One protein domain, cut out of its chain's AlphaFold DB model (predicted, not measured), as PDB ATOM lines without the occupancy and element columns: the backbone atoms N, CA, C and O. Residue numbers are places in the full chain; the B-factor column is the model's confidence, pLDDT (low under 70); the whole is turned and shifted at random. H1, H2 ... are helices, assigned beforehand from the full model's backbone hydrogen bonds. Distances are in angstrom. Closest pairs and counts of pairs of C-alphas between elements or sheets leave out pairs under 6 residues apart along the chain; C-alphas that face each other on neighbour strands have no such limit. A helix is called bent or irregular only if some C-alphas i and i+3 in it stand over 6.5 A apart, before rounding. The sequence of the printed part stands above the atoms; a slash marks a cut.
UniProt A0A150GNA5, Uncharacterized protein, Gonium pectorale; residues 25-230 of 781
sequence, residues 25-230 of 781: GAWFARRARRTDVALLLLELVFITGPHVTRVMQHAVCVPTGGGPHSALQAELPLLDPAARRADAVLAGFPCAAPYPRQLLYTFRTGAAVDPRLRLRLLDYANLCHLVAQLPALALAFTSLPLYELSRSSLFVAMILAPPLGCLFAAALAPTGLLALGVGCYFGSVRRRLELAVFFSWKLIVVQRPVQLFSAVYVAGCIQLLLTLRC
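What this domain is: This is residues 25 to 230 of the 781 residues of an uncharacterized protein of Gonium pectorale (UniProt A0A150GNA5). Five longer helices, H1, H6, H7, H8 and H9, run lengthwise as an up-and-down bundle, each against the one before it in the chain; H1, H6, H7 and H8 make its body and H9 lies along the outer side of H7. The four short helices H2, H3, H4 and H5 gather round the end of the bundle where H1 finishes and H6 starts, with H2 farthest out. The printed part has 206 residues with nine named helices, H1 to H9 in chain order, and no named strand; the class is all helix. It is compact, with a radius of gyration of the C-alphas of 18.1 A, and spans 56 by 38 by 29 A.

Where its parts are: H1, residues 25 to 60, begins at C-alpha 25 (-37.727, 27.164, -39.703) and is 46.4 A long. It is only just irregular, C-alphas 31 and 34 being 6.9 A apart. H2 is residues 69 to 75, H3 85 to 91, H4 99 to 108 and H5 115 to 120. H6, residues 124 to 142, is 26.9 A long and starts at C-alpha 124 (-31.325, -4.249, -44.575). H7, residues 144 to 172, is 37.4 A long and irregular, C-alphas 149 and 152 being 7.6 A apart. H8, residues 178 to 206, is 36.0 A long. H9, residues 209 to 229, is 31.0 A long and ends at C-alpha 229 (-44.890, -10.582, -53.339).

How they stand to each other: H1 is the hub, touching five helices. Its residues 25 to 30 touch H7, closest at the C-alphas of Ala 26 and Glu 148, 5.3 A. Its residues 47 to 55 touch H8 at a shallow tilt of 16 degrees, opposite ways, closest at His 51 and Ser 188, C-alphas 6.6 A apart. H4 touches H1 at a steep tilt of 58 degrees, with the C-alphas of Thr 53 and Leu 103 5.5 A apart. H2 touches no helix but is near H1. H6 and H7 form a helical hairpin at 10 degrees, with the closest C-alphas, Ala 125 and Gly 165, 3.9 A apart. H9 touches H7, closest at the C-alphas of Pro 163 and Ala 219, 6.1 A. Every O i to N i+4 pair is within hydrogen-bond range in H2, H3, H4 and H5; the counts are 28 of 32 in H1, 14 of 15 in H6, 21 of 25 in H7, 23 of 25 in H8 and 15 of 17 in H9.

The domain as a whole: The C-alphas farthest apart, those of Trp 27 and Gly 66, are 58.5 A apart. The printed part has no cut and no long link. Mean pLDDT of the printed part is 75.3; residues 63 to 83 and 173 to 230 are under 70.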
ATOM      1  N   GLY A  25     -38.283  28.520 -39.679       74.88
ATOM      2  CA  GLY A  25     -37.727  27.164 -39.703       74.88
ATOM      3  C   GLY A  25     -36.605  26.959 -38.679       74.88
ATOM      4  O   GLY A  25     -36.651  25.987 -37.931       74.88
ATOM      5  N   ALA A  26     -35.656  27.898 -38.595       79.19
ATOM      6  CA  ALA A  26     -34.574  27.880 -37.609       79.19
ATOM      7  C   ALA A  26     -35.115  27.988 -36.172       79.19
ATOM      8  O   ALA A  26     -34.795  27.160 -35.319       79.19
ATOM      9  N   TRP A  27     -36.013  28.950 -35.918       83.75
ATOM     10  CA  TRP A  27     -36.668  29.111 -34.613       83.75
ATOM     11  C   TRP A  27     -37.420  27.841 -34.183       83.75
ATOM     12  O   TRP A  27     -37.244  27.360 -33.060       83.75
ATOM     13  N   PHE A  28     -38.212  27.252 -35.086       77.12
ATOM     14  CA  PHE A  28     -38.955  26.032 -34.784       77.12
ATOM     15  C   PHE A  28     -38.018  24.842 -34.545       77.12
ATOM     16  O   PHE A  28     -38.213  24.092 -33.591       77.12
ATOM     17  N   ALA A  29     -36.978  24.675 -35.368       79.44
ATOM     18  CA  ALA A  29     -36.007  23.596 -35.213       79.44
ATOM     19  C   ALA A  29     -35.260  23.668 -33.868       79.44
ATOM     20  O   ALA A  29     -35.061  22.625 -33.251       79.44
ATOM     21  N   ARG A  30     -34.947  24.867 -33.346       86.31
ATOM     22  CA  ARG A  30     -34.400  25.038 -31.980       86.31
ATOM     23  C   ARG A  30     -35.347  24.515 -30.907       86.31
ATOM     24  O   ARG A  30     -34.926  23.731 -30.058       86.31
ATOM     25  N   ARG A  31     -36.617  24.936 -30.940       84.12
ATOM     26  CA  ARG A  31     -37.606  24.567 -29.909       84.12
ATOM     27  C   ARG A  31     -38.020  23.093 -30.013       84.12
ATOM     28  O   ARG A  31     -38.258  22.463 -28.988       84.12
ATOM     29  N   ALA A  32     -38.024  22.524 -31.219       82.75
ATOM     30  CA  ALA A  32     -38.316  21.112 -31.458       82.75
ATOM     31  C   ALA A  32     -37.132  20.165 -31.181       82.75
ATOM     32  O   ALA A  32     -37.382  19.028 -30.794       82.75
ATOM     33  N   ARG A  33     -35.870  20.616 -31.294       90.81
ATOM     34  CA  ARG A  33     -34.650  19.789 -31.133       90.81
ATOM     35  C   ARG A  33     -34.684  18.858 -29.921       90.81
ATOM     36  O   ARG A  33     -34.353  17.687 -30.063       90.81
ATOM     37  N   ARG A  34     -35.077  19.351 -28.738       87.94
ATOM     38  CA  ARG A  34     -35.165  18.521 -27.515       87.94
ATOM     39  C   ARG A  34     -36.179  17.384 -27.688       87.94
ATOM     40  O   ARG A  34     -35.866  16.236 -27.391       87.94
ATOM     41  N   THR A  35     -37.356  17.697 -28.223       84.38
ATOM     42  CA  THR A  35     -38.437  16.742 -28.502       84.38
ATOM     43  C   THR A  35     -38.058  15.753 -29.603       84.38
ATOM     44  O   THR A  35     -38.361  14.571 -29.486       84.38
ATOM     45  N   ASP A  36     -37.385  16.214 -30.659       88.50
ATOM     46  CA  ASP A  36     -36.930  15.374 -31.768       88.50
ATOM     47  C   ASP A  36     -35.835  14.398 -31.308       88.50
ATOM     48  O   ASP A  36     -35.929  13.208 -31.587       88.50
ATOM     49  N   VAL A  37     -34.839  14.864 -30.541       93.00
ATOM     50  CA  VAL A  37     -33.802  14.005 -29.937       93.00
ATOM     51  C   VAL A  37     -34.428  12.979 -28.994       93.00
ATOM     52  O   VAL A  37     -34.131  11.792 -29.114       93.00
ATOM     53  N   ALA A  38     -35.326  13.404 -28.099       87.19
ATOM     54  CA  ALA A  38     -36.020  12.495 -27.191       87.19
ATOM     55  C   ALA A  38     -36.816  11.420 -27.952       87.19
ATOM     56  O   ALA A  38     -36.756  10.251 -27.589       87.19
ATOM     57  N   LEU A  39     -37.506  11.787 -29.039       83.88
ATOM     58  CA  LEU A  39     -38.269  10.847 -29.866       83.88
ATOM     59  C   LEU A  39     -37.383   9.900 -30.682       83.88
ATOM     60  O   LEU A  39     -37.711   8.723 -30.787       83.88
ATOM     61  N   LEU A  40     -36.258  10.374 -31.221       89.06
ATOM     62  CA  LEU A  40     -35.304   9.523 -31.940       89.06
ATOM     63  C   LEU A  40     -34.609   8.530 -30.995       89.06
ATOM     64  O   LEU A  40     -34.401   7.379 -31.373       89.06
ATOM     65  N   LEU A  41     -34.311   8.932 -29.754       91.38
ATOM     66  CA  LEU A  41     -33.844   8.020 -28.704       91.38
ATOM     67  C   LEU A  41     -34.945   7.040 -28.262       91.38
ATOM     68  O   LEU A  41     -34.670   5.853 -28.098       91.38
ATOM     69  N   LEU A  42     -36.194   7.501 -28.121       85.94
ATOM     70  CA  LEU A  42     -37.340   6.653 -27.782       85.94
ATOM     71  C   LEU A  42     -37.586   5.589 -28.863       85.94
ATOM     72  O   LEU A  42     -37.768   4.421 -28.538       85.94
ATOM     73  N   GLU A  43     -37.539   5.951 -30.145       86.75
ATOM     74  CA  GLU A  43     -37.639   5.005 -31.263       86.75
ATOM     75  C   GLU A  43     -36.484   3.990 -31.246       86.75
ATOM     76  O   GLU A  43     -36.706   2.781 -31.375       86.75
ATOM     77  N   LEU A  44     -35.254   4.455 -31.009       88.94
ATOM     78  CA  LEU A  44     -34.075   3.595 -30.920       88.94
ATOM     79  C   LEU A  44     -34.181   2.565 -29.776       88.94
ATOM     80  O   LEU A  44     -33.849   1.390 -29.962       88.94
ATOM     81  N   VAL A  45     -34.691   2.983 -28.613       89.38
ATOM     82  CA  VAL A  45     -34.896   2.116 -27.444       89.38
ATOM     83  C   VAL A  45     -36.130   1.225 -27.618       89.38
ATOM     84  O   VAL A  45     -35.996   0.007 -27.661       89.38
ATOM     85  N   PHE A  46     -37.329   1.797 -27.742       86.88
ATOM     86  CA  PHE A  46     -38.605   1.079 -27.620       86.88
ATOM     87  C   PHE A  46     -39.064   0.364 -28.900       86.88
ATOM     88  O   PHE A  46     -39.895  -0.545 -28.820       86.88
ATOM     89  N   ILE A  47     -38.526   0.722 -30.072       86.25
ATOM     90  CA  ILE A  47     -38.776  -0.005 -31.325       86.25
ATOM     91  C   ILE A  47     -37.546  -0.815 -31.723       86.25
ATOM     92  O   ILE A  47     -37.623  -2.041 -31.845       86.25
ATOM     93  N   THR A  48     -36.412  -0.147 -31.942       90.25
ATOM     94  CA  THR A  48     -35.251  -0.789 -32.566       90.25
ATOM     95  C   THR A  48     -34.617  -1.849 -31.660       90.25
ATOM     96  O   THR A  48     -34.279  -2.915 -32.172       90.25
ATOM     97  N   GLY A  49     -34.542  -1.641 -30.338       92.75
ATOM     98  CA  GLY A  49     -34.088  -2.649 -29.361       92.75
ATOM     99  C   GLY A  49     -34.930  -3.943 -29.356       92.75
ATOM    100  O   GLY A  49     -34.406  -5.015 -29.685       92.75
ATOM    101  N   PRO A  50     -36.242  -3.878 -29.053       92.75
ATOM    102  CA  PRO A  50     -37.166  -5.012 -29.136       92.75
ATOM    103  C   PRO A  50     -37.182  -5.720 -30.495       92.75
ATOM    104  O   PRO A  50     -37.302  -6.944 -30.542       92.75
ATOM    105  N   HIS A  51     -37.009  -4.984 -31.599       91.31
ATOM    106  CA  HIS A  51     -36.875  -5.575 -32.934       91.31
ATOM    107  C   HIS A  51     -35.614  -6.442 -33.061       91.31
ATOM    108  O   HIS A  51     -35.742  -7.601 -33.449       91.31
ATOM    109  N   VAL A  52     -34.416  -5.965 -32.672       93.12
ATOM    110  CA  VAL A  52     -33.204  -6.827 -32.722       93.12
ATOM    111  C   VAL A  52     -33.359  -8.035 -31.829       93.12
ATOM    112  O   VAL A  52     -32.989  -9.124 -32.237       93.12
ATOM    113  N   THR A  53     -33.913  -7.840 -30.630       94.62
ATOM    114  CA  THR A  53     -34.063  -8.914 -29.641       94.62
ATOM    115  C   THR A  53     -34.828 -10.087 -30.253       94.62
ATOM    116  O   THR A  53     -34.376 -11.223 -30.177       94.62
ATOM    117  N   ARG A  54     -35.929  -9.801 -30.963       92.19
ATOM    118  CA  ARG A  54     -36.715 -10.810 -31.689       92.19
ATOM    119  C   ARG A  54     -35.985 -11.378 -32.903       92.19
ATOM    120  O   ARG A  54     -36.020 -12.585 -33.096       92.19
ATOM    121  N   VAL A  55     -35.317 -10.555 -33.717       89.69
ATOM    122  CA  VAL A  55     -34.575 -11.053 -34.893       89.69
ATOM    123  C   VAL A  55     -33.414 -11.966 -34.470       89.69
ATOM    124  O   VAL A  55     -33.237 -13.022 -35.063       89.69
ATOM    125  N   MET A  56     -32.682 -11.630 -33.403       92.38
ATOM    126  CA  MET A  56     -31.651 -12.489 -32.802       92.38
ATOM    127  C   MET A  56     -32.263 -13.762 -32.206       92.38
ATOM    128  O   MET A  56     -31.758 -14.850 -32.461       92.38
ATOM    129  N   GLN A  57     -33.387 -13.659 -31.490       92.00
ATOM    130  CA  GLN A  57     -34.109 -14.822 -30.965       92.00
ATOM    131  C   GLN A  57     -34.555 -15.779 -32.087       92.00
ATOM    132  O   GLN A  57     -34.366 -16.986 -31.971       92.00
ATOM    133  N   HIS A  58     -35.087 -15.264 -33.199       86.44
ATOM    134  CA  HIS A  58     -35.460 -16.077 -34.359       86.44
ATOM    135  C   HIS A  58     -34.253 -16.630 -35.133       86.44
ATOM    136  O   HIS A  58     -34.349 -17.721 -35.682       86.44
ATOM    137  N   ALA A  59     -33.124 -15.915 -35.169       84.38
ATOM    138  CA  ALA A  59     -31.916 -16.348 -35.874       84.38
ATOM    139  C   ALA A  59     -31.052 -17.354 -35.088       84.38
ATOM    140  O   ALA A  59     -30.335 -18.131 -35.711       84.38
ATOM    141  N   VAL A  60     -31.093 -17.328 -33.749       87.19
ATOM    142  CA  VAL A  60     -30.175 -18.096 -32.881       87.19
ATOM    143  C   VAL A  60     -30.896 -19.122 -31.991       87.19
ATOM    144  O   VAL A  60     -30.295 -20.129 -31.629       87.19
ATOM    145  N   CYS A  61     -32.170 -18.906 -31.630       86.38
ATOM    146  CA  CYS A  61     -32.792 -19.603 -30.490       86.38
ATOM    147  C   CYS A  61     -34.000 -20.492 -30.795       86.38
ATOM    148  O   CYS A  61     -34.457 -21.199 -29.896       86.38
ATOM    149  N   VAL A  62     -34.570 -20.441 -32.000       77.19
ATOM    150  CA  VAL A  62     -35.729 -21.280 -32.350       77.19
ATOM    151  C   VAL A  62     -35.222 -22.668 -32.775       77.19
ATOM    152  O   VAL A  62     -34.488 -22.750 -33.759       77.19
ATOM    153  N   PRO A  63     -35.571 -23.757 -32.060       59.28
ATOM    154  CA  PRO A  63     -35.011 -25.080 -32.327       59.28
ATOM    155  C   PRO A  63     -35.455 -25.650 -33.684       59.28
ATOM    156  O   PRO A  63     -36.548 -25.386 -34.186       59.28
ATOM    157  N   THR A  64     -34.572 -26.440 -34.291       54.88
ATOM    158  CA  THR A  64     -34.611 -26.805 -35.712       54.88
ATOM    159  C   THR A  64     -35.606 -27.918 -36.046       54.88
ATOM    160  O   THR A  64     -35.292 -29.101 -35.935       54.88
ATOM    161  N   GLY A  65     -36.775 -27.544 -36.571       47.12
ATOM    162  CA  GLY A  65     -37.728 -28.451 -37.223       47.12
ATOM    163  C   GLY A  65     -37.615 -28.453 -38.755       47.12
ATOM    164  O   GLY A  65     -38.565 -28.064 -39.425       47.12
ATOM    165  N   GLY A  66     -36.451 -28.806 -39.316       49.91
ATOM    166  CA  GLY A  66     -36.246 -29.063 -40.762       49.91
ATOM    167  C   GLY A  66     -36.461 -27.906 -41.762       49.91
ATOM    168  O   GLY A  66     -36.231 -28.091 -42.954       49.91
ATOM    169  N   GLY A  67     -36.906 -26.730 -41.313       48.62
ATOM    170  CA  GLY A  67     -37.261 -25.594 -42.171       48.62
ATOM    171  C   GLY A  67     -36.077 -24.832 -42.799       48.62
ATOM    172  O   GLY A  67     -34.915 -25.129 -42.515       48.62
ATOM    173  N   PRO A  68     -36.353 -23.779 -43.601       48.81
ATOM    174  CA  PRO A  68     -35.367 -23.065 -44.432       48.81
ATOM    175  C   PRO A  68     -34.244 -22.324 -43.675       48.81
ATOM    176  O   PRO A  68     -33.379 -21.719 -44.303       48.81
ATOM    177  N   HIS A  69     -34.212 -22.384 -42.341       50.84
ATOM    178  CA  HIS A  69     -33.089 -21.894 -41.538       50.84
ATOM    179  C   HIS A  69     -31.807 -22.729 -41.702       50.84
ATOM    180  O   HIS A  69     -30.723 -22.192 -41.494       50.84
ATOM    181  N   SER A  70     -31.896 -23.994 -42.132       52.88
ATOM    182  CA  SER A  70     -30.715 -24.821 -42.434       52.88
ATOM    183  C   SER A  70     -29.844 -24.222 -43.546       52.88
ATOM    184  O   SER A  70     -28.621 -24.233 -43.439       52.88
ATOM    185  N   ALA A  71     -30.461 -23.613 -44.565       53.66
ATOM    186  CA  ALA A  71     -29.752 -22.871 -45.608       53.66
ATOM    187  C   ALA A  71     -29.052 -21.623 -45.041       53.66
ATOM    188  O   ALA A  71     -27.900 -21.358 -45.362       53.66
ATOM    189  N   LEU A  72     -29.709 -20.909 -44.121       53.69
ATOM    190  CA  LEU A  72     -29.146 -19.747 -43.421       53.69
ATOM    191  C   LEU A  72     -27.900 -20.122 -42.598       53.69
ATOM    192  O   LEU A  72     -26.931 -19.372 -42.558       53.69
ATOM    193  N   GLN A  73     -27.914 -21.301 -41.975       58.16
ATOM    194  CA  GLN A  73     -26.804 -21.839 -41.183       58.16
ATOM    195  C   GLN A  73     -25.675 -22.442 -42.047       58.16
ATOM    196  O   GLN A  73     -24.584 -22.677 -41.536       58.16
ATOM    197  N   ALA A  74     -25.916 -22.648 -43.349       60.16
ATOM    198  CA  ALA A  74     -24.901 -22.992 -44.346       60.16
ATOM    199  C   ALA A  74     -24.325 -21.749 -45.065       60.16
ATOM    200  O   ALA A  74     -23.138 -21.720 -45.381       60.16
ATOM    201  N   GLU A  75     -25.137 -20.709 -45.295       57.88
ATOM    202  CA  GLU A  75     -24.716 -19.424 -45.886       57.88
ATOM    203  C   GLU A  75     -24.046 -18.472 -44.878       57.88
ATOM    204  O   GLU A  75     -23.319 -17.559 -45.275       57.88
ATOM    205  N   LEU A  76     -24.247 -18.680 -43.573       61.38
ATOM    206  CA  LEU A  76     -23.419 -18.106 -42.513       61.38
ATOM    207  C   LEU A  76     -22.223 -19.042 -42.259       61.38
ATOM    208  O   LEU A  76     -22.349 -19.953 -41.439       61.38
ATOM    209  N   PRO A  77     -21.055 -18.844 -42.911       57.19
ATOM    210  CA  PRO A  77     -19.876 -19.645 -42.606       57.19
ATOM    211  C   PRO A  77     -19.524 -19.485 -41.127       57.19
ATOM    212  O   PRO A  77     -19.572 -18.360 -40.621       57.19
ATOM    213  N   LEU A  78     -19.192 -20.622 -40.492       58.31
ATOM    214  CA  LEU A  78     -18.737 -20.800 -39.104       58.31
ATOM    215  C   LEU A  78     -18.426 -19.472 -38.407       58.31
ATOM    216  O   LEU A  78     -17.418 -18.833 -38.714       58.31
ATOM    217  N   LEU A  79     -19.310 -19.059 -37.491       61.62
ATOM    218  CA  LEU A  79     -19.152 -17.814 -36.741       61.62
ATOM    219  C   LEU A  79     -17.818 -17.850 -35.990       61.62
ATOM    220  O   LEU A  79     -17.694 -18.554 -34.992       61.62
ATOM    221  N   ASP A  80     -16.843 -17.084 -36.472       62.31
ATOM    222  CA  ASP A  80     -15.553 -16.901 -35.820       62.31
ATOM    223  C   ASP A  80     -15.680 -15.762 -34.787       62.31
ATOM    224  O   ASP A  80     -15.732 -14.581 -35.167       62.31
ATOM    225  N   PRO A  81     -15.745 -16.079 -33.477       60.28
ATOM    226  CA  PRO A  81     -15.903 -15.069 -32.440       60.28
ATOM    227  C   PRO A  81     -14.645 -14.209 -32.256       60.28
ATOM    228  O   PRO A  81     -14.748 -13.126 -31.680       60.28
ATOM    229  N   ALA A  82     -13.475 -14.650 -32.739       58.25
ATOM    230  CA  ALA A  82     -12.237 -13.879 -32.686       58.25
ATOM    231  C   ALA A  82     -12.169 -12.840 -33.818       58.25
ATOM    232  O   ALA A  82     -11.701 -11.722 -33.600       58.25
ATOM    233  N   ALA A  83     -12.685 -13.159 -35.010       63.19
ATOM    234  CA  ALA A  83     -12.621 -12.252 -36.155       63.19
ATOM    235  C   ALA A  83     -13.609 -11.070 -36.096       63.19
ATOM    236  O   ALA A  83     -13.311 -10.002 -36.644       63.19
ATOM    237  N   ARG A  84     -14.820 -11.231 -35.527       77.12
ATOM    238  CA  ARG A  84     -15.897 -10.217 -35.660       77.12
ATOM    239  C   ARG A  84     -16.773 -10.068 -34.410       77.12
ATOM    240  O   ARG A  84     -17.520 -10.969 -34.045       77.12
ATOM    241  N   ARG A  85     -16.829  -8.843 -33.855       86.19
ATOM    242  CA  ARG A  85     -17.722  -8.454 -32.733       86.19
ATOM    243  C   ARG A  85     -19.180  -8.900 -32.921       86.19
ATOM    244  O   ARG A  85     -19.786  -9.365 -31.964       86.19
ATOM    245  N   ALA A  86     -19.742  -8.740 -34.120       88.75
ATOM    246  CA  ALA A  86     -21.132  -9.114 -34.393       88.75
ATOM    247  C   ALA A  86     -21.367 -10.628 -34.242       88.75
ATOM    248  O   ALA A  86     -22.405 -11.033 -33.728       88.75
ATOM    249  N   ASP A  87     -20.382 -11.445 -34.618       87.25
ATOM    250  CA  ASP A  87     -20.476 -12.903 -34.567       87.25
ATOM    251  C   ASP A  87     -20.368 -13.391 -33.106       87.25
ATOM    252  O   ASP A  87     -21.158 -14.229 -32.674       87.25
ATOM    253  N   ALA A  88     -19.519 -12.754 -32.286       88.62
ATOM    254  CA  ALA A  88     -19.481 -12.968 -30.832       88.62
ATOM    255  C   ALA A  88     -20.771 -12.513 -30.104       88.62
ATOM    256  O   ALA A  88     -21.208 -13.157 -29.149       88.62
ATOM    257  N   VAL A  89     -21.412 -11.427 -30.557       93.81
ATOM    258  CA  VAL A  89     -22.699 -10.929 -30.019       93.81
ATOM    259  C   VAL A  89     -23.882 -11.835 -30.393       93.81
ATOM    260  O   VAL A  89     -24.870 -11.877 -29.662       93.81
ATOM    261  N   LEU A  90     -23.792 -12.583 -31.496       91.88
ATOM    262  CA  LEU A  90     -24.755 -13.635 -31.831       91.88
ATOM    263  C   LEU A  90     -24.498 -14.903 -31.008       91.88
ATOM    264  O   LEU A  90     -25.423 -15.412 -30.382       91.88
ATOM    265  N   ALA A  91     -23.246 -15.369 -30.941       89.06
ATOM    266  CA  ALA A  91     -22.869 -16.573 -30.197       89.06
ATOM    267  C   ALA A  91     -23.159 -16.477 -28.685       89.06
ATOM    268  O   ALA A  91     -23.493 -17.476 -28.054       89.06
ATOM    269  N   GLY A  92     -23.061 -15.280 -28.097       92.75
ATOM    270  CA  GLY A  92     -23.373 -15.040 -26.687       92.75
ATOM    271  C   GLY A  92     -24.845 -14.736 -26.371       92.75
ATOM    272  O   GLY A  92     -25.139 -14.392 -25.224       92.75
ATOM    273  N   PHE A  93     -25.763 -14.786 -27.346       95.50
ATOM    274  CA  PHE A  93     -27.153 -14.371 -27.136       95.50
ATOM    275  C   PHE A  93     -27.922 -15.379 -26.245       95.50
ATOM    276  O   PHE A  93     -27.945 -16.576 -26.537       95.50
ATOM    277  N   PRO A  94     -28.566 -14.943 -25.142       95.50
ATOM    278  CA  PRO A  94     -29.005 -15.848 -24.079       95.50
ATOM    279  C   PRO A  94     -30.367 -16.501 -24.377       95.50
ATOM    280  O   PRO A  94     -31.388 -16.136 -23.797       95.50
ATOM    281  N   CYS A  95     -30.384 -17.500 -25.260       94.38
ATOM    282  CA  CYS A  95     -31.606 -18.138 -25.765       94.38
ATOM    283  C   CYS A  95     -32.553 -18.713 -24.700       94.38
ATOM    284  O   CYS A  95     -33.767 -18.566 -24.825       94.38
ATOM    285  N   ALA A  96     -32.019 -19.321 -23.636       93.19
ATOM    286  CA  ALA A  96     -32.815 -19.879 -22.539       93.19
ATOM    287  C   ALA A  96     -33.290 -18.828 -21.509       93.19
ATOM    288  O   ALA A  96     -33.971 -19.168 -20.544       93.19
ATOM    289  N   ALA A  97     -32.918 -17.553 -21.666       94.75
ATOM    290  CA  ALA A  97     -33.310 -16.492 -20.743       94.75
ATOM    291  C   ALA A  97     -34.675 -15.879 -21.114       94.75
ATOM    292  O   ALA A  97     -35.004 -15.794 -22.300       94.75
ATOM    293  N   PRO A  98     -35.454 -15.369 -20.139       95.81
ATOM    294  CA  PRO A  98     -36.708 -14.676 -20.420       95.81
ATOM    295  C   PRO A  98     -36.472 -13.372 -21.199       95.81
ATOM    296  O   PRO A  98     -35.430 -12.723 -21.059       95.81
ATOM    297  N   TYR A  99     -37.468 -12.952 -21.981       95.25
ATOM    298  CA  TYR A  99     -37.365 -11.831 -22.925       95.25
ATOM    299  C   TYR A  99     -36.775 -10.519 -22.350       95.25
ATOM    300  O   TYR A  99     -35.944  -9.921 -23.034       95.25
ATOM    301  N   PRO A 100     -37.067 -10.072 -21.107       96.75
ATOM    302  CA  PRO A 100     -36.417  -8.885 -20.537       96.75
ATOM    303  C   PRO A 100     -34.890  -9.014 -20.408       96.75
ATOM    304  O   PRO A 100     -34.169  -8.040 -20.612       96.75
ATOM    305  N   ARG A 101     -34.373 -10.220 -20.129       96.44
ATOM    306  CA  ARG A 101     -32.929 -10.497 -20.034       96.44
ATOM    307  C   ARG A 101     -32.275 -10.608 -21.417       96.44
ATOM    308  O   ARG A 101     -31.132 -10.186 -21.567       96.44
ATOM    309  N   GLN A 102     -33.007 -11.086 -22.428       96.69
ATOM    310  CA  GLN A 102     -32.588 -11.008 -23.835       96.69
ATOM    311  C   GLN A 102     -32.507  -9.544 -24.310       96.69
ATOM    312  O   GLN A 102     -31.497  -9.125 -24.868       96.69
ATOM    313  N   LEU A 103     -33.527  -8.734 -24.009       96.38
ATOM    314  CA  LEU A 103     -33.585  -7.311 -24.359       96.38
ATOM    315  C   LEU A 103     -32.469  -6.506 -23.669       96.38
ATOM    316  O   LEU A 103     -31.793  -5.699 -24.308       96.38
ATOM    317  N   LEU A 104     -32.216  -6.768 -22.383       96.81
ATOM    318  CA  LEU A 104     -31.105  -6.163 -21.645       96.81
ATOM    319  C   LEU A 104     -29.742  -6.576 -22.222       96.81
ATOM    320  O   LEU A 104     -28.843  -5.740 -22.294       96.81
ATOM    321  N   TYR A 105     -29.586  -7.816 -22.699       97.31
ATOM    322  CA  TYR A 105     -28.393  -8.241 -23.440       97.31
ATOM    323  C   TYR A 105     -28.236  -7.464 -24.761       97.31
ATOM    324  O   TYR A 105     -27.151  -6.950 -25.043       97.31
ATOM    325  N   THR A 106     -29.313  -7.295 -25.537       96.56
ATOM    326  CA  THR A 106     -29.323  -6.504 -26.784       96.56
ATOM    327  C   THR A 106     -28.947  -5.032 -26.560       96.56
ATOM    328  O   THR A 106     -28.252  -4.446 -27.393       96.56
ATOM    329  N   PHE A 107     -29.335  -4.424 -25.434       95.88
ATOM    330  CA  PHE A 107     -28.860  -3.084 -25.072       95.88
ATOM    331  C   PHE A 107     -27.405  -3.090 -24.580       95.88
ATOM    332  O   PHE A 107     -26.587  -2.340 -25.110       95.88
ATOM    333  N   ARG A 108     -27.046  -3.969 -23.631       96.88
ATOM    334  CA  ARG A 108     -25.701  -4.044 -23.023       96.88
ATOM    335  C   ARG A 108     -24.586  -4.312 -24.039       96.88
ATOM    336  O   ARG A 108     -23.481  -3.805 -23.881       96.88
ATOM    337  N   THR A 109     -24.858  -5.098 -25.078       96.06
ATOM    338  CA  THR A 109     -23.900  -5.383 -26.164       96.06
ATOM    339  C   THR A 109     -23.798  -4.271 -27.210       96.06
ATOM    340  O   THR A 109     -22.885  -4.293 -28.039       96.06
ATOM    341  N   GLY A 110     -24.724  -3.307 -27.208       95.50
ATOM    342  CA  GLY A 110     -24.891  -2.336 -28.290       95.50
ATOM    343  C   GLY A 110     -25.540  -2.913 -29.556       95.50
ATOM    344  O   GLY A 110     -25.577  -2.222 -30.569       95.50
ATOM    345  N   ALA A 111     -26.088  -4.135 -29.525       95.19
ATOM    346  CA  ALA A 111     -26.757  -4.768 -30.668       95.19
ATOM    347  C   ALA A 111     -27.925  -3.934 -31.240       95.19
ATOM    348  O   ALA A 111     -28.205  -3.994 -32.437       95.19
ATOM    349  N   ALA A 112     -28.565  -3.096 -30.415       94.00
ATOM    350  CA  ALA A 112     -29.519  -2.079 -30.867       94.00
ATOM    351  C   ALA A 112     -28.949  -1.162 -31.974       94.00
ATOM    352  O   ALA A 112     -29.640  -0.896 -32.961       94.00
ATOM    353  N   VAL A 113     -27.689  -0.734 -31.833       95.00
ATOM    354  CA  VAL A 113     -27.025   0.303 -32.646       95.00
ATOM    355  C   VAL A 113     -25.923  -0.214 -33.579       95.00
ATOM    356  O   VAL A 113     -25.323   0.588 -34.286       95.00
ATOM    357  N   ASP A 114     -25.633  -1.517 -33.614       94.75
ATOM    358  CA  ASP A 114     -24.568  -2.063 -34.466       94.75
ATOM    359  C   ASP A 114     -25.055  -2.307 -35.919       94.75
ATOM    360  O   ASP A 114     -25.852  -3.223 -36.154       94.75
ATOM    361  N   PRO A 115     -24.579  -1.546 -36.931       93.56
ATOM    362  CA  PRO A 115     -24.936  -1.780 -38.330       93.56
ATOM    363  C   PRO A 115     -24.322  -3.071 -38.897       93.56
ATOM    364  O   PRO A 115     -24.894  -3.670 -39.808       93.56
ATOM    365  N   ARG A 116     -23.187  -3.546 -38.359       92.69
ATOM    366  CA  ARG A 116     -22.549  -4.801 -38.795       92.69
ATOM    367  C   ARG A 116     -23.419  -5.996 -38.423       92.69
ATOM    368  O   ARG A 116     -23.562  -6.914 -39.225       92.69
ATOM    369  N   LEU A 117     -24.066  -5.942 -37.259       92.81
ATOM    370  CA  LEU A 117     -25.044  -6.944 -36.839       92.81
ATOM    371  C   LEU A 117     -26.271  -6.974 -37.770       92.81
ATOM    372  O   LEU A 117     -26.757  -8.055 -38.090       92.81
ATOM    373  N   ARG A 118     -26.734  -5.822 -38.284       92.62
ATOM    374  CA  ARG A 118     -27.829  -5.778 -39.279       92.62
ATOM    375  C   ARG A 118     -27.444  -6.403 -40.608       92.62
ATOM    376  O   ARG A 118     -28.236  -7.158 -41.158       92.62
ATOM    377  N   LEU A 119     -26.236  -6.114 -41.095       90.38
ATOM    378  CA  LEU A 119     -25.685  -6.750 -42.292       90.38
ATOM    379  C   LEU A 119     -25.582  -8.272 -42.114       90.38
ATOM    380  O   LEU A 119     -25.904  -9.010 -43.037       90.38
ATOM    381  N   ARG A 120     -25.192  -8.745 -40.922       88.06
ATOM    382  CA  ARG A 120     -25.082 -10.181 -40.611       88.06
ATOM    383  C   ARG A 120     -26.437 -10.886 -40.480       88.06
ATOM    384  O   ARG A 120     -26.555 -12.033 -40.882       88.06
ATOM    385  N   LEU A 121     -27.449 -10.187 -39.964       87.50
ATOM    386  CA  LEU A 121     -28.842 -10.649 -39.865       87.50
ATOM    387  C   LEU A 121     -29.675 -10.381 -41.137       87.50
ATOM    388  O   LEU A 121     -30.870 -10.669 -41.148       87.50
ATOM    389  N   LEU A 122     -29.074  -9.796 -42.183       88.50
ATOM    390  CA  LEU A 122     -29.724  -9.391 -43.441       88.50
ATOM    391  C   LEU A 122     -30.953  -8.462 -43.246       88.50
ATOM    392  O   LEU A 122     -31.828  -8.346 -44.104       88.50
ATOM    393  N   ASP A 123     -30.983  -7.731 -42.126       88.12
ATOM    394  CA  ASP A 123     -32.012  -6.759 -41.717       88.12
ATOM    395  C   ASP A 123     -31.778  -5.405 -42.420       88.12
ATOM    396  O   ASP A 123     -31.629  -4.360 -41.783       88.12
ATOM    397  N   TYR A 124     -31.678  -5.421 -43.757       89.06
ATOM    398  CA  TYR A 124     -31.325  -4.249 -44.575       89.06
ATOM    399  C   TYR A 124     -32.306  -3.080 -44.407       89.06
ATOM    400  O   TYR A 124     -31.898  -1.920 -44.416       89.06
ATOM    401  N   ALA A 125     -33.594  -3.365 -44.203       87.50
ATOM    402  CA  ALA A 125     -34.615  -2.351 -43.950       87.50
ATOM    403  C   ALA A 125     -34.307  -1.535 -42.684       87.50
ATOM    404  O   ALA A 125     -34.287  -0.302 -42.716       87.50
ATOM    405  N   ASN A 126     -33.992  -2.211 -41.574       89.62
ATOM    406  CA  ASN A 126     -33.634  -1.521 -40.344       89.62
ATOM    407  C   ASN A 126     -32.179  -1.025 -40.334       89.62
ATOM    408  O   ASN A 126     -31.895  -0.049 -39.648       89.62
ATOM    409  N   LEU A 127     -31.267  -1.626 -41.110       93.38
ATOM    410  CA  LEU A 127     -29.939  -1.058 -41.376       93.38
ATOM    411  C   LEU A 127     -30.065   0.331 -42.002       93.38
ATOM    412  O   LEU A 127     -29.486   1.279 -41.487       93.38
ATOM    413  N   CYS A 128     -30.828   0.462 -43.089       91.62
ATOM    414  CA  CYS A 128     -31.004   1.740 -43.769       91.62
ATOM    415  C   CYS A 128     -31.674   2.770 -42.847       91.62
ATOM    416  O   CYS A 128     -31.205   3.904 -42.766       91.62
ATOM    417  N   HIS A 129     -32.705   2.377 -42.091       91.06
ATOM    418  CA  HIS A 129     -33.310   3.243 -41.074       91.06
ATOM    419  C   HIS A 129     -32.293   3.684 -40.001       91.06
ATOM    420  O   HIS A 129     -32.176   4.878 -39.746       91.06
ATOM    421  N   LEU A 130     -31.489   2.769 -39.443       93.12
ATOM    422  CA  LEU A 130     -30.426   3.085 -38.478       93.12
ATOM    423  C   LEU A 130     -29.374   4.047 -39.069       93.12
ATOM    424  O   LEU A 130     -28.953   4.995 -38.410       93.12
ATOM    425  N   VAL A 131     -28.979   3.831 -40.327       93.44
ATOM    426  CA  VAL A 131     -28.024   4.672 -41.070       93.44
ATOM    427  C   VAL A 131     -28.593   6.066 -41.378       93.44
ATOM    428  O   VAL A 131     -27.813   6.996 -41.545       93.44
ATOM    429  N   ALA A 132     -29.915   6.258 -41.383       92.88
ATOM    430  CA  ALA A 132     -30.540   7.585 -41.418       92.88
ATOM    431  C   ALA A 132     -30.721   8.198 -40.010       92.88
ATOM    432  O   ALA A 132     -30.539   9.404 -39.824       92.88
ATOM    433  N   GLN A 133     -31.036   7.371 -39.010       93.38
ATOM    434  CA  GLN A 133     -31.321   7.771 -37.628       93.38
ATOM    435  C   GLN A 133     -30.065   8.230 -36.868       93.38
ATOM    436  O   GLN A 133     -30.108   9.233 -36.152       93.38
ATOM    437  N   LEU A 134     -28.930   7.540 -37.036       94.19
ATOM    438  CA  LEU A 134     -27.682   7.874 -36.342       94.19
ATOM    439  C   LEU A 134     -27.093   9.231 -36.782       94.19
ATOM    440  O   LEU A 134     -26.763  10.015 -35.893       94.19
ATOM    441  N   PRO A 135     -27.018   9.598 -38.081       93.69
ATOM    442  CA  PRO A 135     -26.646  10.954 -38.493       93.69
ATOM    443  C   PRO A 135     -27.635  12.022 -38.024       93.69
ATOM    444  O   PRO A 135     -27.206  13.115 -37.658       93.69
ATOM    445  N   ALA A 136     -28.938  11.720 -37.980       93.00
ATOM    446  CA  ALA A 136     -29.938  12.660 -37.476       93.00
ATOM    447  C   ALA A 136     -29.723  12.977 -35.987       93.00
ATOM    448  O   ALA A 136     -29.716  14.148 -35.609       93.00
ATOM    449  N   LEU A 137     -29.468  11.953 -35.161       95.06
ATOM    450  CA  LEU A 137     -29.064  12.117 -33.762       95.06
ATOM    451  C   LEU A 137     -27.713  12.836 -33.639       95.06
ATOM    452  O   LEU A 137     -27.602  13.787 -32.870       95.06
ATOM    453  N   ALA A 138     -26.699  12.435 -34.411       95.38
ATOM    454  CA  ALA A 138     -25.362  13.023 -34.350       95.38
ATOM    455  C   ALA A 138     -25.381  14.527 -34.661       95.38
ATOM    456  O   ALA A 138     -24.891  15.312 -33.854       95.38
ATOM    457  N   LEU A 139     -26.007  14.945 -35.767       94.88
ATOM    458  CA  LEU A 139     -26.177  16.359 -36.123       94.88
ATOM    459  C   LEU A 139     -26.993  17.113 -35.062       94.88
ATOM    460  O   LEU A 139     -26.629  18.222 -34.670       94.88
ATOM    461  N   ALA A 140     -28.053  16.490 -34.533       93.81
ATOM    462  CA  ALA A 140     -28.849  17.065 -33.453       93.81
ATOM    463  C   ALA A 140     -28.066  17.234 -32.139       93.81
ATOM    464  O   ALA A 140     -28.416  18.116 -31.353       93.81
ATOM    465  N   PHE A 141     -27.006  16.464 -31.885       94.94
ATOM    466  CA  PHE A 141     -26.116  16.670 -30.739       94.94
ATOM    467  C   PHE A 141     -24.988  17.665 -31.038       94.94
ATOM    468  O   PHE A 141     -24.849  18.642 -30.301       94.94
ATOM    469  N   THR A 142     -24.220  17.461 -32.111       96.12
ATOM    470  CA  THR A 142     -22.958  18.181 -32.365       96.12
ATOM    471  C   THR A 142     -23.124  19.568 -32.973       96.12
ATOM    472  O   THR A 142     -22.289  20.436 -32.737       96.12
ATOM    473  N   SER A 143     -24.153  19.793 -33.794       95.06
ATOM    474  CA  SER A 143     -24.143  20.900 -34.757       95.06
ATOM    475  C   SER A 143     -25.533  21.490 -34.977       95.06
ATOM    476  O   SER A 143     -26.176  21.293 -36.006       95.06
ATOM    477  N   LEU A 144     -25.969  22.308 -34.015       91.31
ATOM    478  CA  LEU A 144     -27.243  23.031 -34.062       91.31
ATOM    479  C   LEU A 144     -27.554  23.708 -35.425       91.31
ATOM    480  O   LEU A 144     -28.644  23.454 -35.936       91.31
ATOM    481  N   PRO A 145     -26.658  24.491 -36.070       92.62
ATOM    482  CA  PRO A 145     -26.975  25.121 -37.358       92.62
ATOM    483  C   PRO A 145     -27.104  24.115 -38.514       92.62
ATOM    484  O   PRO A 145     -27.970  24.278 -39.372       92.62
ATOM    485  N   LEU A 146     -26.303  23.042 -38.530       92.62
ATOM    486  CA  LEU A 146     -26.444  21.985 -39.538       92.62
ATOM    487  C   LEU A 146     -27.735  21.195 -39.321       92.62
ATOM    488  O   LEU A 146     -28.398  20.846 -40.296       92.62
ATOM    489  N   TYR A 147     -28.141  20.966 -38.070       92.62
ATOM    490  CA  TYR A 147     -29.445  20.393 -37.755       92.62
ATOM    491  C   TYR A 147     -30.587  21.312 -38.217       92.62
ATOM    492  O   TYR A 147     -31.472  20.849 -38.926       92.62
ATOM    493  N   GLU A 148     -30.549  22.617 -37.916       90.62
ATOM    494  CA  GLU A 148     -31.551  23.598 -38.376       90.62
ATOM    495  C   GLU A 148     -31.744  23.584 -39.903       90.62
ATOM    496  O   GLU A 148     -32.882  23.643 -40.373       90.62
ATOM    497  N   LEU A 149     -30.655  23.447 -40.669       91.44
ATOM    498  CA  LEU A 149     -30.677  23.371 -42.135       91.44
ATOM    499  C   LEU A 149     -31.121  22.000 -42.676       91.44
ATOM    500  O   LEU A 149     -31.862  21.937 -43.656       91.44
ATOM    501  N   SER A 150     -30.671  20.900 -42.066       90.31
ATOM    502  CA  SER A 150     -30.865  19.537 -42.594       90.31
ATOM    503  C   SER A 150     -32.085  18.797 -42.039       90.31
ATOM    504  O   SER A 150     -32.485  17.790 -42.621       90.31
ATOM    505  N   ARG A 151     -32.712  19.281 -40.956       88.06
ATOM    506  CA  ARG A 151     -33.817  18.614 -40.237       88.06
ATOM    507  C   ARG A 151     -34.922  18.085 -41.152       88.06
ATOM    508  O   ARG A 151     -35.381  16.964 -40.954       88.06
ATOM    509  N   SER A 152     -35.345  18.850 -42.158       85.19
ATOM    510  CA  SER A 152     -36.372  18.401 -43.109       85.19
ATOM    511  C   SER A 152     -35.909  17.205 -43.945       85.19
ATOM    512  O   SER A 152     -36.620  16.200 -44.007       85.19
ATOM    513  N   SER A 153     -34.709  17.288 -44.520       86.38
ATOM    514  CA  SER A 153     -34.070  16.222 -45.298       86.38
ATOM    515  C   SER A 153     -33.790  14.974 -44.459       86.38
ATOM    516  O   SER A 153     -34.004  13.867 -44.941       86.38
ATOM    517  N   LEU A 154     -33.385  15.133 -43.194       87.94
ATOM    518  CA  LEU A 154     -33.165  14.026 -42.256       87.94
ATOM    519  C   LEU A 154     -34.459  13.248 -41.982       87.94
ATOM    520  O   LEU A 154     -34.463  12.024 -42.077       87.94
ATOM    521  N   PHE A 155     -35.575  13.931 -41.704       84.56
ATOM    522  CA  PHE A 155     -36.863  13.254 -41.509       84.56
ATOM    523  C   PHE A 155     -37.371  12.565 -42.787       84.56
ATOM    524  O   PHE A 155     -37.896  11.457 -42.706       84.56
ATOM    525  N   VAL A 156     -37.166  13.161 -43.967       83.44
ATOM    526  CA  VAL A 156     -37.480  12.502 -45.250       83.44
ATOM    527  C   VAL A 156     -36.593  11.269 -45.471       83.44
ATOM    528  O   VAL A 156     -37.101  10.217 -45.858       83.44
ATOM    529  N   ALA A 157     -35.296  11.349 -45.159       87.44
ATOM    530  CA  ALA A 157     -34.378  10.216 -45.245       87.44
ATOM    531  C   ALA A 157     -34.777   9.078 -44.290       87.44
ATOM    532  O   ALA A 157     -34.826   7.931 -44.717       87.44
ATOM    533  N   MET A 158     -35.141   9.369 -43.037       86.25
ATOM    534  CA  MET A 158     -35.580   8.347 -42.070       86.25
ATOM    535  C   MET A 158     -36.887   7.639 -42.471       86.25
ATOM    536  O   MET A 158     -37.069   6.474 -42.119       86.25
ATOM    537  N   ILE A 159     -37.760   8.303 -43.242       82.25
ATOM    538  CA  ILE A 159     -38.980   7.709 -43.822       82.25
ATOM    539  C   ILE A 159     -38.661   6.847 -45.052       82.25
ATOM    540  O   ILE A 159     -39.194   5.746 -45.180       82.25
ATOM    541  N   LEU A 160     -37.802   7.324 -45.961       83.19
ATOM    542  CA  LEU A 160     -37.496   6.631 -47.221       83.19
ATOM    543  C   LEU A 160     -36.459   5.507 -47.069       83.19
ATOM    544  O   LEU A 160     -36.482   4.545 -47.836       83.19
ATOM    545  N   ALA A 161     -35.565   5.586 -46.084       87.06
ATOM    546  CA  ALA A 161     -34.507   4.604 -45.887       87.06
ATOM    547  C   ALA A 161     -35.020   3.168 -45.635       87.06
ATOM    548  O   ALA A 161     -34.527   2.267 -46.312       87.06
ATOM    549  N   PRO A 162     -36.010   2.898 -44.757       84.31
ATOM    550  CA  PRO A 162     -36.527   1.541 -44.596       84.31
ATOM    551  C   PRO A 162     -37.169   0.915 -45.851       84.31
ATOM    552  O   PRO A 162     -36.792  -0.214 -46.167       84.31
ATOM    553  N   PRO A 163     -38.073   1.568 -46.620       77.88
ATOM    554  CA  PRO A 163     -38.583   0.984 -47.863       77.88
ATOM    555  C   PRO A 163     -37.490   0.809 -48.930       77.88
ATOM    556  O   PRO A 163     -37.516  -0.191 -49.647       77.88
ATOM    557  N   LEU A 164     -36.484   1.694 -48.995       82.69
ATOM    558  CA  LEU A 164     -35.295   1.480 -49.834       82.69
ATOM    559  C   LEU A 164     -34.484   0.253 -49.379       82.69
ATOM    560  O   LEU A 164     -34.090  -0.556 -50.214       82.69
ATOM    561  N   GLY A 165     -34.301   0.050 -48.072       84.62
ATOM    562  CA  GLY A 165     -33.654  -1.142 -47.517       84.62
ATOM    563  C   GLY A 165     -34.449  -2.433 -47.756       84.62
ATOM    564  O   GLY A 165     -33.854  -3.479 -48.001       84.62
ATOM    565  N   CYS A 166     -35.786  -2.369 -47.783       80.38
ATOM    566  CA  CYS A 166     -36.632  -3.484 -48.225       80.38
ATOM    567  C   CYS A 166     -36.460  -3.798 -49.720       80.38
ATOM    568  O   CYS A 166     -36.451  -4.971 -50.087       80.38
ATOM    569  N   LEU A 167     -36.317  -2.788 -50.588       79.69
ATOM    570  CA  LEU A 167     -36.017  -2.997 -52.012       79.69
ATOM    571  C   LEU A 167     -34.613  -3.575 -52.219       79.69
ATOM    572  O   LEU A 167     -34.441  -4.486 -53.022       79.69
ATOM    573  N   PHE A 168     -33.629  -3.091 -51.460       83.19
ATOM    574  CA  PHE A 168     -32.256  -3.597 -51.466       83.19
ATOM    575  C   PHE A 168     -32.204  -5.070 -51.029       83.19
ATOM    576  O   PHE A 168     -31.615  -5.896 -51.724       83.19
ATOM    577  N   ALA A 169     -32.932  -5.436 -49.966       79.38
ATOM    578  CA  ALA A 169     -33.159  -6.834 -49.600       79.38
ATOM    579  C   ALA A 169     -33.818  -7.620 -50.749       79.38
ATOM    580  O   ALA A 169     -33.312  -8.667 -51.135       79.38
ATOM    581  N   ALA A 170     -34.902  -7.096 -51.337       76.62
ATOM    582  CA  ALA A 170     -35.658  -7.719 -52.432       76.62
ATOM    583  C   ALA A 170     -34.872  -7.928 -53.743       76.62
ATOM    584  O   ALA A 170     -35.357  -8.678 -54.601       76.62
ATOM    585  N   ALA A 171     -33.710  -7.281 -53.880       79.06
ATOM    586  CA  ALA A 171     -32.777  -7.401 -54.997       79.06
ATOM    587  C   ALA A 171     -31.554  -8.294 -54.698       79.06
ATOM    588  O   ALA A 171     -31.014  -8.879 -55.631       79.06
ATOM    589  N   LEU A 172     -31.114  -8.397 -53.434       79.75
ATOM    590  CA  LEU A 172     -29.859  -9.074 -53.057       79.75
ATOM    591  C   LEU A 172     -30.027 -10.362 -52.243       79.75
ATOM    592  O   LEU A 172     -29.141 -11.211 -52.283       79.75
ATOM    593  N   ALA A 173     -31.111 -10.520 -51.481       66.25
ATOM    594  CA  ALA A 173     -31.287 -11.699 -50.638       66.25
ATOM    595  C   ALA A 173     -31.760 -12.911 -51.471       66.25
ATOM    596  O   ALA A 173     -32.719 -12.773 -52.243       66.25
ATOM    597  N   PRO A 174     -31.155 -14.107 -51.300       69.31
ATOM    598  CA  PRO A 174     -31.622 -15.318 -51.964       69.31
ATOM    599  C   PRO A 174     -33.063 -15.650 -51.545       69.31
ATOM    600  O   PRO A 174     -33.540 -15.276 -50.469       69.31
ATOM    601  N   THR A 175     -33.798 -16.335 -52.422       61.03
ATOM    602  CA  THR A 175     -35.273 -16.369 -52.403       61.03
ATOM    603  C   THR A 175     -35.900 -16.924 -51.124       61.03
ATOM    604  O   THR A 175     -36.985 -16.472 -50.759       61.03
ATOM    605  N   GLY A 176     -35.237 -17.844 -50.415       57.94
ATOM    606  CA  GLY A 176     -35.703 -18.345 -49.113       57.94
ATOM    607  C   GLY A 176     -35.536 -17.340 -47.964       57.94
ATOM    608  O   GLY A 176     -36.380 -17.262 -47.073       57.94
ATOM    609  N   LEU A 177     -34.483 -16.521 -48.008       56.81
ATOM    610  CA  LEU A 177     -34.103 -15.591 -46.940       56.81
ATOM    611  C   LEU A 177     -34.987 -14.337 -46.891       56.81
ATOM    612  O   LEU A 177     -35.195 -13.750 -45.825       56.81
ATOM    613  N   LEU A 178     -35.581 -13.966 -48.031       58.03
ATOM    614  CA  LEU A 178     -36.512 -12.842 -48.135       58.03
ATOM    615  C   LEU A 178     -37.686 -12.929 -47.157       58.03
ATOM    616  O   LEU A 178     -38.092 -11.904 -46.613       58.03
ATOM    617  N   ALA A 179     -38.211 -14.129 -46.899       56.31
ATOM    618  CA  ALA A 179     -39.350 -14.318 -46.005       56.31
ATOM    619  C   ALA A 179     -39.070 -13.820 -44.574       56.31
ATOM    620  O   ALA A 179     -39.952 -13.236 -43.943       56.31
ATOM    621  N   LEU A 180     -37.838 -13.992 -44.086       56.38
ATOM    622  CA  LEU A 180     -37.444 -13.653 -42.717       56.38
ATOM    623  C   LEU A 180     -37.206 -12.153 -42.544       56.38
ATOM    624  O   LEU A 180     -37.835 -11.537 -41.685       56.38
ATOM    625  N   GLY A 181     -36.357 -11.548 -43.382       57.34
ATOM    626  CA  GLY A 181     -36.060 -10.114 -43.304       57.34
ATOM    627  C   GLY A 181     -37.297  -9.252 -43.571       57.34
ATOM    628  O   GLY A 181     -37.626  -8.363 -42.785       57.34
ATOM    629  N   VAL A 182     -38.044  -9.567 -44.634       58.53
ATOM    630  CA  VAL A 182     -39.265  -8.833 -45.007       58.53
ATOM    631  C   VAL A 182     -40.391  -9.093 -43.999       58.53
ATOM    632  O   VAL A 182     -41.082  -8.151 -43.607       58.53
ATOM    633  N   GLY A 183     -40.554 -10.333 -43.525       59.03
ATOM    634  CA  GLY A 183     -41.561 -10.702 -42.525       59.03
ATOM    635  C   GLY A 183     -41.326 -10.043 -41.163       59.03
ATOM    636  O   GLY A 183     -42.223  -9.381 -40.640       59.03
ATOM    637  N   CYS A 184     -40.112 -10.148 -40.614       58.44
ATOM    638  CA  CYS A 184     -39.767  -9.536 -39.328       58.44
ATOM    639  C   CYS A 184     -39.831  -8.007 -39.399       58.44
ATOM    640  O   CYS A 184     -40.384  -7.377 -38.491       58.44
ATOM    641  N   TYR A 185     -39.335  -7.398 -40.485       57.53
ATOM    642  CA  TYR A 185     -39.442  -5.952 -40.643       57.53
ATOM    643  C   TYR A 185     -40.910  -5.515 -40.701       57.53
ATOM    644  O   TYR A 185     -41.296  -4.672 -39.891       57.53
ATOM    645  N   PHE A 186     -41.760  -6.128 -41.541       56.25
ATOM    646  CA  PHE A 186     -43.185  -5.773 -41.601       56.25
ATOM    647  C   PHE A 186     -43.971  -6.089 -40.316       56.25
ATOM    648  O   PHE A 186     -44.917  -5.367 -40.000       56.25
ATOM    649  N   GLY A 187     -43.557  -7.080 -39.522       57.03
ATOM    650  CA  GLY A 187     -44.075  -7.282 -38.165       57.03
ATOM    651  C   GLY A 187     -43.762  -6.098 -37.238       57.03
ATOM    652  O   GLY A 187     -44.634  -5.631 -36.504       57.03
ATOM    653  N   SER A 188     -42.543  -5.546 -37.318       53.28
ATOM    654  CA  SER A 188     -42.166  -4.315 -36.601       53.28
ATOM    655  C   SER A 188     -42.820  -3.052 -37.181       53.28
ATOM    656  O   SER A 188     -43.083  -2.103 -36.438       53.28
ATOM    657  N   VAL A 189     -43.148  -3.054 -38.485       52.62
ATOM    658  CA  VAL A 189     -43.834  -1.944 -39.161       52.62
ATOM    659  C   VAL A 189     -45.171  -1.633 -38.512       52.62
ATOM    660  O   VAL A 189     -45.564  -0.482 -38.573       52.62
ATOM    661  N   ARG A 190     -45.835  -2.553 -37.799       50.59
ATOM    662  CA  ARG A 190     -47.045  -2.188 -37.045       50.59
ATOM    663  C   ARG A 190     -46.794  -1.029 -36.064       50.59
ATOM    664  O   ARG A 190     -47.375   0.041 -36.216       50.59
ATOM    665  N   ARG A 191     -45.821  -1.190 -35.160       52.84
ATOM    666  CA  ARG A 191     -45.433  -0.145 -34.192       52.84
ATOM    667  C   ARG A 191     -44.708   1.033 -34.841       52.84
ATOM    668  O   ARG A 191     -44.893   2.171 -34.420       52.84
ATOM    669  N   ARG A 192     -43.911   0.790 -35.891       56.41
ATOM    670  CA  ARG A 192     -43.279   1.885 -36.652       56.41
ATOM    671  C   ARG A 192     -44.273   2.685 -37.475       56.41
ATOM    672  O   ARG A 192     -43.966   3.826 -37.754       56.41
ATOM    673  N   LEU A 193     -45.420   2.141 -37.876       52.84
ATOM    674  CA  LEU A 193     -46.437   2.864 -38.639       52.84
ATOM    675  C   LEU A 193     -47.430   3.561 -37.706       52.84
ATOM    676  O   LEU A 193     -47.879   4.643 -38.042       52.84
ATOM    677  N   GLU A 194     -47.662   3.041 -36.499       50.38
ATOM    678  CA  GLU A 194     -48.241   3.814 -35.389       50.38
ATOM    679  C   GLU A 194     -47.364   5.058 -35.099       50.38
ATOM    680  O   GLU A 194     -47.843   6.192 -35.196       50.38
ATOM    681  N   LEU A 195     -46.047   4.883 -34.885       48.88
ATOM    682  CA  LEU A 195     -45.131   6.023 -34.717       48.88
ATOM    683  C   LEU A 195     -44.922   6.851 -35.994       48.88
ATOM    684  O   LEU A 195     -44.767   8.059 -35.882       48.88
ATOM    685  N   ALA A 196     -44.938   6.278 -37.199       52.00
ATOM    686  CA  ALA A 196     -44.746   7.027 -38.445       52.00
ATOM    687  C   ALA A 196     -46.019   7.733 -38.915       52.00
ATOM    688  O   ALA A 196     -45.903   8.746 -39.598       52.00
ATOM    689  N   VAL A 197     -47.216   7.293 -38.519       51.81
ATOM    690  CA  VAL A 197     -48.441   8.099 -38.617       51.81
ATOM    691  C   VAL A 197     -48.344   9.264 -37.636       51.81
ATOM    692  O   VAL A 197     -48.587  10.393 -38.046       51.81
ATOM    693  N   PHE A 198     -47.871   9.053 -36.403       46.44
ATOM    694  CA  PHE A 198     -47.623  10.141 -35.447       46.44
ATOM    695  C   PHE A 198     -46.524  11.123 -35.915       46.44
ATOM    696  O   PHE A 198     -46.699  12.341 -35.847       46.44
ATOM    697  N   PHE A 199     -45.414  10.637 -36.474       49.34
ATOM    698  CA  PHE A 199     -44.396  11.483 -37.099       49.34
ATOM    699  C   PHE A 199     -44.919  12.138 -38.378       49.34
ATOM    700  O   PHE A 199     -44.605  13.300 -38.601       49.34
ATOM    701  N   SER A 200     -45.755  11.478 -39.185       49.94
ATOM    702  CA  SER A 200     -46.392  12.096 -40.358       49.94
ATOM    703  C   SER A 200     -47.360  13.199 -39.948       49.94
ATOM    704  O   SER A 200     -47.314  14.270 -40.537       49.94
ATOM    705  N   TRP A 201     -48.158  13.010 -38.893       46.81
ATOM    706  CA  TRP A 201     -48.988  14.053 -38.278       46.81
ATOM    707  C   TRP A 201     -48.124  15.240 -37.837       46.81
ATOM    708  O   TRP A 201     -48.368  16.369 -38.267       46.81
ATOM    709  N   LYS A 202     -47.029  14.996 -37.102       42.16
ATOM    710  CA  LYS A 202     -46.066  16.052 -36.752       42.16
ATOM    711  C   LYS A 202     -45.448  16.714 -37.981       42.16
ATOM    712  O   LYS A 202     -45.343  17.932 -38.013       42.16
ATOM    713  N   LEU A 203     -45.077  15.969 -39.016       46.72
ATOM    714  CA  LEU A 203     -44.484  16.513 -40.238       46.72
ATOM    715  C   LEU A 203     -45.513  17.292 -41.080       46.72
ATOM    716  O   LEU A 203     -45.142  18.294 -41.682       46.72
ATOM    717  N   ILE A 204     -46.800  16.930 -41.059       52.50
ATOM    718  CA  ILE A 204     -47.914  17.703 -41.643       52.50
ATOM    719  C   ILE A 204     -48.110  19.011 -40.861       52.50
ATOM    720  O   ILE A 204     -48.326  20.079 -41.447       52.50
ATOM    721  N   VAL A 205     -47.971  18.967 -39.535       45.09
ATOM    722  CA  VAL A 205     -47.988  20.162 -38.683       45.09
ATOM    723  C   VAL A 205     -46.747  21.044 -38.916       45.09
ATOM    724  O   VAL A 205     -46.873  22.266 -38.860       45.09
ATOM    725  N   VAL A 206     -45.582  20.477 -39.234       46.38
ATOM    726  CA  VAL A 206     -44.282  21.176 -39.177       46.38
ATOM    727  C   VAL A 206     -43.682  21.559 -40.539       46.38
ATOM    728  O   VAL A 206     -43.001  22.579 -40.628       46.38
ATOM    729  N   GLN A 207     -43.902  20.782 -41.601       44.12
ATOM    730  CA  GLN A 207     -43.296  21.003 -42.920       44.12
ATOM    731  C   GLN A 207     -44.275  21.585 -43.954       44.12
ATOM    732  O   GLN A 207     -45.490  21.657 -43.761       44.12
ATOM    733  N   ARG A 208     -43.734  22.022 -45.101       51.66
ATOM    734  CA  ARG A 208     -44.540  22.406 -46.269       51.66
ATOM    735  C   ARG A 208     -45.182  21.129 -46.849       51.66
ATOM    736  O   ARG A 208     -44.433  20.228 -47.224       51.66
ATOM    737  N   PRO A 209     -46.521  21.045 -47.002       47.72
ATOM    738  CA  PRO A 209     -47.194  19.785 -47.348       47.72
ATOM    739  C   PRO A 209     -46.725  19.177 -48.682       47.72
ATOM    740  O   PRO A 209     -46.684  17.959 -48.814       47.72
ATOM    741  N   VAL A 210     -46.299  20.013 -49.636       45.19
ATOM    742  CA  VAL A 210     -45.844  19.612 -50.980       45.19
ATOM    743  C   VAL A 210     -44.721  18.561 -50.955       45.19
ATOM    744  O   VAL A 210     -44.753  17.626 -51.745       45.19
ATOM    745  N   GLN A 211     -43.749  18.673 -50.042       47.22
ATOM    746  CA  GLN A 211     -42.643  17.703 -49.948       47.22
ATOM    747  C   GLN A 211     -43.061  16.406 -49.237       47.22
ATOM    748  O   GLN A 211     -42.531  15.335 -49.521       47.22
ATOM    749  N   LEU A 212     -44.046  16.496 -48.341       48.66
ATOM    750  CA  LEU A 212     -44.517  15.381 -47.523       48.66
ATOM    751  C   LEU A 212     -45.407  14.423 -48.319       48.66
ATOM    752  O   LEU A 212     -45.208  13.212 -48.248       48.66
ATOM    753  N   PHE A 213     -46.325  14.962 -49.132       50.50
ATOM    754  CA  PHE A 213     -47.166  14.162 -50.028       50.50
ATOM    755  C   PHE A 213     -46.330  13.255 -50.943       50.50
ATOM    756  O   PHE A 213     -46.690  12.097 -51.122       50.50
ATOM    757  N   SER A 214     -45.191  13.740 -51.452       49.03
ATOM    758  CA  SER A 214     -44.267  12.937 -52.266       49.03
ATOM    759  C   SER A 214     -43.648  11.772 -51.480       49.03
ATOM    760  O   SER A 214     -43.768  10.623 -51.903       49.03
ATOM    761  N   ALA A 215     -43.038  12.041 -50.318       46.16
ATOM    762  CA  ALA A 215     -42.337  11.014 -49.541       46.16
ATOM    763  C   ALA A 215     -43.276   9.896 -49.047       46.16
ATOM    764  O   ALA A 215     -42.925   8.717 -49.124       46.16
ATOM    765  N   VAL A 216     -44.485  10.253 -48.593       53.62
ATOM    766  CA  VAL A 216     -45.488   9.277 -48.132       53.62
ATOM    767  C   VAL A 216     -46.033   8.442 -49.297       53.62
ATOM    768  O   VAL A 216     -46.173   7.229 -49.141       53.62
ATOM    769  N   TYR A 217     -46.264   9.032 -50.479       51.84
ATOM    770  CA  TYR A 217     -46.686   8.254 -51.653       51.84
ATOM    771  C   TYR A 217     -45.609   7.283 -52.137       51.84
ATOM    772  O   TYR A 217     -45.915   6.124 -52.399       51.84
ATOM    773  N   VAL A 218     -44.346   7.717 -52.215       50.38
ATOM    774  CA  VAL A 218     -43.235   6.842 -52.630       50.38
ATOM    775  C   VAL A 218     -43.085   5.663 -51.664       50.38
ATOM    776  O   VAL A 218     -43.017   4.518 -52.112       50.38
ATOM    777  N   ALA A 219     -43.128   5.907 -50.350       47.34
ATOM    778  CA  ALA A 219     -43.118   4.839 -49.352       47.34
ATOM    779  C   ALA A 219     -44.324   3.887 -49.507       47.34
ATOM    780  O   ALA A 219     -44.143   2.669 -49.507       47.34
ATOM    781  N   GLY A 220     -45.535   4.422 -49.709       47.78
ATOM    782  CA  GLY A 220     -46.757   3.637 -49.923       47.78
ATOM    783  C   GLY A 220     -46.713   2.758 -51.178       47.78
ATOM    784  O   GLY A 220     -47.031   1.572 -51.109       47.78
ATOM    785  N   CYS A 221     -46.251   3.296 -52.310       45.91
ATOM    786  CA  CYS A 221     -46.089   2.552 -53.561       45.91
ATOM    787  C   CYS A 221     -45.048   1.428 -53.441       45.91
ATOM    788  O   CYS A 221     -45.304   0.306 -53.880       45.91
ATOM    789  N   ILE A 222     -43.902   1.689 -52.802       48.19
ATOM    790  CA  ILE A 222     -42.883   0.658 -52.541       48.19
ATOM    791  C   ILE A 222     -43.452  -0.431 -51.622       48.19
ATOM    792  O   ILE A 222     -43.279  -1.625 -51.879       48.19
ATOM    793  N   GLN A 223     -44.185  -0.033 -50.580       49.69
ATOM    794  CA  GLN A 223     -44.829  -0.961 -49.660       49.69
ATOM    795  C   GLN A 223     -45.866  -1.839 -50.376       49.69
ATOM    796  O   GLN A 223     -45.864  -3.048 -50.156       49.69
ATOM    797  N   LEU A 224     -46.674  -1.287 -51.289       44.81
ATOM    798  CA  LEU A 224     -47.638  -2.038 -52.103       44.81
ATOM    799  C   LEU A 224     -46.954  -3.111 -52.971       44.81
ATOM    800  O   LEU A 224     -47.353  -4.276 -52.925       44.81
ATOM    801  N   LEU A 225     -45.876  -2.757 -53.683       48.50
ATOM    802  CA  LEU A 225     -45.098  -3.698 -54.506       48.50
ATOM    803  C   LEU A 225     -44.526  -4.856 -53.668       48.50
ATOM    804  O   LEU A 225     -44.598  -6.018 -54.069       48.50
ATOM    805  N   LEU A 226     -44.027  -4.556 -52.467       48.34
ATOM    806  CA  LEU A 226     -43.581  -5.566 -51.506       48.34
ATOM    807  C   LEU A 226     -44.751  -6.385 -50.935       48.34
ATOM    808  O   LEU A 226     -44.589  -7.576 -50.667       48.34
ATOM    809  N   THR A 227     -45.944  -5.798 -50.759       44.06
ATOM    810  CA  THR A 227     -47.084  -6.534 -50.193       44.06
ATOM    811  C   THR A 227     -47.582  -7.656 -51.091       44.06
ATOM    812  O   THR A 227     -47.867  -8.740 -50.568       44.06
ATOM    813  N   LEU A 228     -47.609  -7.423 -52.408       44.44
ATOM    814  CA  LEU A 228     -48.073  -8.373 -53.422       44.44
ATOM    815  C   LEU A 228     -47.183  -9.628 -53.482       44.44
ATOM    816  O   LEU A 228     -47.684 -10.735 -53.665       44.44
ATOM    817  N   ARG A 229     -45.869  -9.483 -53.249       47.38
ATOM    818  CA  ARG A 229     -44.890 -10.582 -53.339       47.38
ATOM    819  C   ARG A 229     -44.973 -11.598 -52.184       47.38
ATOM    820  O   ARG A 229     -44.472 -12.708 -52.330       47.38
ATOM    821  N   CYS A 230     -45.610 -11.257 -51.056       39.22
ATOM    822  CA  CYS A 230     -45.646 -12.103 -49.847       39.22
ATOM    823  C   CYS A 230     -46.987 -12.823 -49.586       39.22
ATOM    824  O   CYS A 230     -47.096 -13.567 -48.616       39.22
TER     825      CYS A 230